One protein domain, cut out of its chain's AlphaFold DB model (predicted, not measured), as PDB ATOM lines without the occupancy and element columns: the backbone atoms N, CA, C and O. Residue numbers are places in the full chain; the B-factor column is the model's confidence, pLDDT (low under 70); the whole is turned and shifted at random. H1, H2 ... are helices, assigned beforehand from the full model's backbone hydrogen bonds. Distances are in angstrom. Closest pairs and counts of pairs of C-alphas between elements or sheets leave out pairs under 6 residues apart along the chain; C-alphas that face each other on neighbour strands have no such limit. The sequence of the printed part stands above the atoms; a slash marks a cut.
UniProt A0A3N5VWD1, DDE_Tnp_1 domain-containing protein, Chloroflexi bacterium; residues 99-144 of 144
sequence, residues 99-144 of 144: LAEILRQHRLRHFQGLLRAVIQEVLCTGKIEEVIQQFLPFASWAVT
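AT A GLANCE: This is residues 99 to 144 of the 144 residues of the protein "DDE_Tnp_1 domain-containing protein" of Chloroflexi bacterium (UniProt A0A3N5VWD1). One long helix, H1, makes the length, and at its far end the chain folds back into a short helix, H2, so that the two form a lopsided helical hairpin. Residues 99 to 113 of H1 stick out as a free arm, while residues 136 to 144 follow H2 as a tail without a named element. The printed part has 46 residues, with two named helices, H1 then H2, and no named strand; the class is all helix. It is loose, with a radius of gyration of the C-alphas of 13.1 A, and flat, spanning 39 by 23 by 12 A.

IN THESE COORDINATES: H1, residues 99 to 125, runs 39.2 A from C-alpha 99 at (223.293, 130.660, 206.099) to C-alpha 125 at (210.021, 167.267, 210.565). H2, residues 128 to 135, measures 10.9 A and ends with C-alpha 135 at (221.127, 158.829, 210.850).

HOW THE PARTS SIT: H1 touches H2 with residues 118 to 122 alone; the closest C-alphas, those of Val 122 and Ile 128, are 5.5 A apart. This helical hairpin has a steep tilt of 45 degrees, opposite ways. In H1 and H2 every O i to N i+4 pair is within hydrogen-bond range.

THE WHOLE: The C-alphas farthest apart, of Leu 99 and Gly 126, are 39.8 A apart. The printed part has no cut, and the link from H1 to H2 is tight. Model confidence is under 70 at residues 142 to 144, the last being the chain's last residue.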
ATOM      1  N   LEU A  99     223.183 129.611 205.078       91.75
ATOM      2  CA  LEU A  99     223.293 130.660 206.099       91.75
ATOM      3  C   LEU A  99     223.502 132.064 205.499       91.75
ATOM      4  O   LEU A  99     222.952 133.037 206.008       91.75
ATOM      5  N   ALA A 100     224.220 132.168 204.374       92.12
ATOM      6  CA  ALA A 100     224.374 133.418 203.625       92.12
ATOM      7  C   ALA A 100     223.030 134.042 203.222       92.12
ATOM      8  O   ALA A 100     222.881 135.262 203.262       92.12
ATOM      9  N   GLU A 101     222.044 133.219 202.864       94.06
ATOM     10  CA  GLU A 101     220.720 133.700 202.478       94.06
ATOM     11  C   GLU A 101     219.955 134.237 203.693       94.06
ATOM     12  O   GLU A 101     219.388 135.327 203.631       94.06
ATOM     13  N   ILE A 102     220.019 133.536 204.828       95.00
ATOM     14  CA  ILE A 102     219.437 134.002 206.096       95.00
ATOM     15  C   ILE A 102     220.062 135.335 206.522       95.00
ATOM     16  O   ILE A 102     219.352 136.293 206.835       95.00
ATOM     17  N   LEU A 103     221.391 135.434 206.462       93.62
ATOM     18  CA  LEU A 103     222.121 136.660 206.772       93.62
ATOM     19  C   LEU A 103     221.703 137.817 205.854       93.62
ATOM     20  O   LEU A 103     221.455 138.927 206.332       93.62
ATOM     21  N   ARG A 104     221.586 137.568 204.544       94.12
ATOM     22  CA  ARG A 104     221.131 138.559 203.558       94.12
ATOM     23  C   ARG A 104     219.720 139.053 203.876       94.12
ATOM     24  O   ARG A 104     219.492 140.262 203.891       94.12
ATOM     25  N   GLN A 105     218.791 138.144 204.167       94.19
ATOM     26  CA  GLN A 105     217.417 138.492 204.538       94.19
ATOM     27  C   GLN A 105     217.368 139.326 205.822       94.19
ATOM     28  O   GLN A 105     216.640 140.319 205.882       94.19
ATOM     29  N   HIS A 106     218.169 138.971 206.828       93.31
ATOM     30  CA  HIS A 106     218.251 139.725 208.074       93.31
ATOM     31  C   HIS A 106     218.791 141.145 207.840       93.31
ATOM     32  O   HIS A 106     218.178 142.115 208.283       93.31
ATOM     33  N   ARG A 107     219.876 141.292 207.064       93.56
ATOM     34  CA  ARG A 107     220.424 142.608 206.679       93.56
ATOM     35  C   ARG A 107     219.402 143.459 205.922       93.56
ATOM     36  O   ARG A 107     219.253 144.638 206.229       93.56
ATOM     37  N   LEU A 108     218.658 142.867 204.985       96.19
ATOM     38  CA  LEU A 108     217.596 143.572 204.261       96.19
ATOM     39  C   LEU A 108     216.454 144.017 205.173       96.19
ATOM     40  O   LEU A 108     215.942 145.120 204.999       96.19
ATOM     41  N   ARG A 109     216.073 143.200 206.160       95.38
ATOM     42  CA  ARG A 109     215.050 143.566 207.148       95.38
ATOM     43  C   ARG A 109     215.485 144.773 207.979       95.38
ATOM     44  O   ARG A 109     214.696 145.697 208.158       95.38
ATOM     45  N   HIS A 110     216.739 144.793 208.434       93.75
ATOM     46  CA  HIS A 110     217.312 145.945 209.143       93.75
ATOM     47  C   HIS A 110     217.368 147.186 208.260       93.75
ATOM     48  O   HIS A 110     216.936 148.255 208.685       93.75
ATOM     49  N   PHE A 111     217.809 147.038 207.011       95.12
ATOM     50  CA  PHE A 111     217.839 148.143 206.055       95.12
ATOM     51  C   PHE A 111     216.437 148.704 205.774       95.12
ATOM     52  O   PHE A 111     216.241 149.913 205.780       95.12
ATOM     53  N   GLN A 112     215.434 147.839 205.610       97.19
ATOM     54  CA  GLN A 112     214.041 148.260 205.466       97.19
ATOM     55  C   GLN A 112     213.537 149.009 206.708       97.19
ATOM     56  O   GLN A 112     212.823 150.002 206.572       97.19
ATOM     57  N   GLY A 113     213.887 148.540 207.909       96.44
ATOM     58  CA  GLY A 113     213.560 149.217 209.165       96.44
ATOM     59  C   GLY A 113     214.177 150.613 209.244       96.44
ATOM     60  O   GLY A 113     213.469 151.572 209.543       96.44
ATOM     61  N   LEU A 114     215.458 150.732 208.885       94.31
ATOM     62  CA  LEU A 114     216.161 152.010 208.797       94.31
ATOM     63  C   LEU A 114     215.477 152.957 207.805       94.31
ATOM     64  O   LEU A 114     215.166 154.086 208.167       94.31
ATOM     65  N   LEU A 115     215.183 152.491 206.585       95.69
ATOM     66  CA  LEU A 115     214.493 153.300 205.576       95.69
ATOM     67  C   LEU A 115     213.146 153.817 206.083       95.69
ATOM     68  O   LEU A 115     212.830 154.987 205.902       95.69
ATOM     69  N   ARG A 116     212.356 152.960 206.740       97.00
ATOM     70  CA  ARG A 116     211.069 153.366 207.320       97.00
ATOM     71  C   ARG A 116     211.241 154.436 208.393       97.00
ATOM     72  O   ARG A 116     210.497 155.408 208.367       97.00
ATOM     73  N   ALA A 117     212.210 154.270 209.292       95.38
ATOM     74  CA  ALA A 117     212.485 155.239 210.348       95.38
ATOM     75  C   ALA A 117     212.904 156.601 209.771       95.38
ATOM     76  O   ALA A 117     212.339 157.621 210.151       95.38
ATOM     77  N   VAL A 118     213.817 156.605 208.794       94.81
ATOM     78  CA  VAL A 118     214.266 157.829 208.109       94.81
ATOM     79  C   VAL A 118     213.097 158.524 207.412       94.81
ATOM     80  O   VAL A 118     212.880 159.713 207.617       94.81
ATOM     81  N   ILE A 119     212.308 157.789 206.620       95.75
ATOM     82  CA  ILE A 119     211.157 158.357 205.901       95.75
ATOM     83  C   ILE A 119     210.144 158.950 206.881       95.75
ATOM     84  O   ILE A 119     209.630 160.040 206.645       95.75
ATOM     85  N   GLN A 120     209.853 158.253 207.979       96.56
ATOM     86  CA  GLN A 120     208.903 158.730 208.978       96.56
ATOM     87  C   GLN A 120     209.383 160.026 209.642       96.56
ATOM     88  O   GLN A 120     208.599 160.964 209.766       96.56
ATOM     89  N   GLU A 121     210.663 160.113 209.999       95.25
ATOM     90  CA  GLU A 121     211.232 161.321 210.598       95.25
ATOM     91  C   GLU A 121     211.222 162.506 209.616       95.25
ATOM     92  O   GLU A 121     210.869 163.628 209.990       95.25
ATOM     93  N   VAL A 122     211.517 162.259 208.333       96.00
ATOM     94  CA  VAL A 122     211.401 163.278 207.274       96.00
ATOM     95  C   VAL A 122     209.961 163.769 207.136       96.00
ATOM     96  O   VAL A 122     209.741 164.973 207.021       96.00
ATOM     97  N   LEU A 123     208.973 162.872 207.173       96.00
ATOM     98  CA  LEU A 123     207.559 163.254 207.099       96.00
ATOM     99  C   LEU A 123     207.105 164.069 208.320       96.00
ATOM    100  O   LEU A 123     206.255 164.945 208.174       96.00
ATOM    101  N   CYS A 124     207.656 163.802 209.508       94.94
ATOM    102  CA  CYS A 124     207.320 164.527 210.736       94.94
ATOM    103  C   CYS A 124     207.973 165.913 210.818       94.94
ATOM    104  O   CYS A 124     207.339 166.860 211.280       94.94
ATOM    105  N   THR A 125     209.232 166.035 210.396       94.44
ATOM    106  CA  THR A 125     210.021 167.267 210.565       94.44
ATOM    107  C   THR A 125     210.027 168.154 209.323       94.44
ATOM    108  O   THR A 125     210.191 169.366 209.436       94.44
ATOM    109  N   GLY A 126     209.877 167.565 208.132       91.81
ATOM    110  CA  GLY A 126     210.082 168.231 206.843       91.81
ATOM    111  C   GLY A 126     211.546 168.569 206.536       91.81
ATOM    112  O   GLY A 126     211.826 169.176 205.503       91.81
ATOM    113  N   LYS A 127     212.490 168.195 207.407       92.44
ATOM    114  CA  LYS A 127     213.892 168.622 207.338       92.44
ATOM    115  C   LYS A 127     214.807 167.490 206.883       92.44
ATOM    116  O   LYS A 127     215.479 166.853 207.687       92.44
ATOM    117  N   ILE A 128     214.826 167.256 205.575       90.31
ATOM    118  CA  ILE A 128     215.530 166.127 204.947       90.31
ATOM    119  C   ILE A 128     217.004 166.059 205.379       90.31
ATOM    120  O   ILE A 128     217.444 165.033 205.893       90.31
ATOM    121  N   GLU A 129     217.733 167.165 205.249       89.69
ATOM    122  CA  GLU A 129     219.173 167.219 205.519       89.69
ATOM    123  C   GLU A 129     219.533 166.973 206.995       89.69
ATOM    124  O   GLU A 129     220.469 166.234 207.298       89.69
ATOM    125  N   GLU A 130     218.757 167.532 207.934       89.69
ATOM    126  CA  GLU A 130     218.975 167.312 209.374       89.69
ATOM    127  C   GLU A 130     218.758 165.837 209.745       89.69
ATOM    128  O   GLU A 130     219.538 165.262 210.508       89.69
ATOM    129  N   VAL A 131     217.739 165.200 209.157       92.06
ATOM    130  CA  VAL A 131     217.448 163.778 209.381       92.06
ATOM    131  C   VAL A 131     218.546 162.896 208.790       92.06
ATOM    132  O   VAL A 131     219.022 161.979 209.462       92.06
ATOM    133  N   ILE A 132     219.008 163.169 207.566       89.12
ATOM    134  CA  ILE A 132     220.115 162.409 206.964       89.12
ATOM    135  C   ILE A 132     221.372 162.520 207.836       89.12
ATOM    136  O   ILE A 132     221.978 161.494 208.152       89.12
ATOM    137  N   GLN A 133     221.718 163.724 208.298       89.19
ATOM    138  CA  GLN A 133     222.875 163.939 209.169       89.19
ATOM    139  C   GLN A 133     222.748 163.200 210.511       89.19
ATOM    140  O   GLN A 133     223.741 162.691 211.031       89.19
ATOM    141  N   GLN A 134     221.542 163.105 211.077       90.25
ATOM    142  CA  GLN A 134     221.300 162.376 212.325       90.25
ATOM    143  C   GLN A 134     221.524 160.866 212.169       90.25
ATOM    144  O   GLN A 134     222.146 160.240 213.028       90.25
ATOM    145  N   PHE A 135     221.013 160.272 211.087       89.00
ATOM    146  CA  PHE A 135     221.127 158.829 210.850       89.00
ATOM    147  C   PHE A 135     222.485 158.425 210.259       89.00
ATOM    148  O   PHE A 135     222.913 157.284 210.443       89.00
ATOM    149  N   LEU A 136     223.179 159.341 209.578       88.25
ATOM    150  CA  LEU A 136     224.487 159.121 208.958       88.25
ATOM    151  C   LEU A 136     225.506 160.193 209.399       88.25
ATOM    152  O   LEU A 136     226.042 160.920 208.563       88.25
ATOM    153  N   PRO A 137     225.862 160.263 210.696       81.81
ATOM    154  CA  PRO A 137     226.650 161.369 211.256       81.81
ATOM    155  C   PRO A 137     228.055 161.522 210.656       81.81
ATOM    156  O   PRO A 137     228.645 162.597 210.728       81.81
ATOM    157  N   PHE A 138     228.592 160.466 210.044       82.25
ATOM    158  CA  PHE A 138     229.917 160.458 209.418       82.25
ATOM    159  C   PHE A 138     229.875 160.558 207.887       82.25
ATOM    160  O   PHE A 138     230.924 160.523 207.244       82.25
ATOM    161  N   ALA A 139     228.690 160.673 207.283       79.06
ATOM    162  CA  ALA A 139     228.522 160.782 205.838       79.06
ATOM    163  C   ALA A 139     228.277 162.240 205.434       79.06
ATOM    164  O   ALA A 139     227.228 162.574 204.899       79.06
ATOM    165  N   SER A 140     229.265 163.113 205.649       70.12
ATOM    166  CA  SER A 140     229.150 164.538 205.294       70.12
ATOM    167  C   SER A 140     228.927 164.787 203.795       70.12
ATOM    168  O   SER A 140     228.542 165.880 203.409       70.12
ATOM    169  N   TRP A 141     229.187 163.790 202.944       78.81
ATOM    170  CA  TRP A 141     228.889 163.819 201.509       78.81
ATOM    171  C   TRP A 141     227.404 163.590 201.189       78.81
ATOM    172  O   TRP A 141     226.997 163.811 200.054       78.81
ATOM    173  N   ALA A 142     226.618 163.086 202.143       69.06
ATOM    174  CA  ALA A 142     225.226 162.697 201.935       69.06
ATOM    175  C   ALA A 142     224.232 163.848 202.155       69.06
ATOM    176  O   ALA A 142     223.045 163.651 201.913       69.06
ATOM    177  N   VAL A 143     224.711 165.011 202.608       69.81
ATOM    178  CA  VAL A 143     223.915 166.206 202.905       69.81
ATOM    179  C   VAL A 143     224.252 167.303 201.892       69.81
ATOM    180  O   VAL A 143     225.440 167.581 201.705       69.81
ATOM    181  N   THR A 144     223.250 167.886 201.214       60.91
ATOM    182  CA  THR A 144     223.458 168.893 200.137       60.91
ATOM    183  C   THR A 144     222.626 170.154 200.314       60.91
ATOM    184  O   THR A 144     221.416 170.038 200.596       60.91
TER     185      THR A 144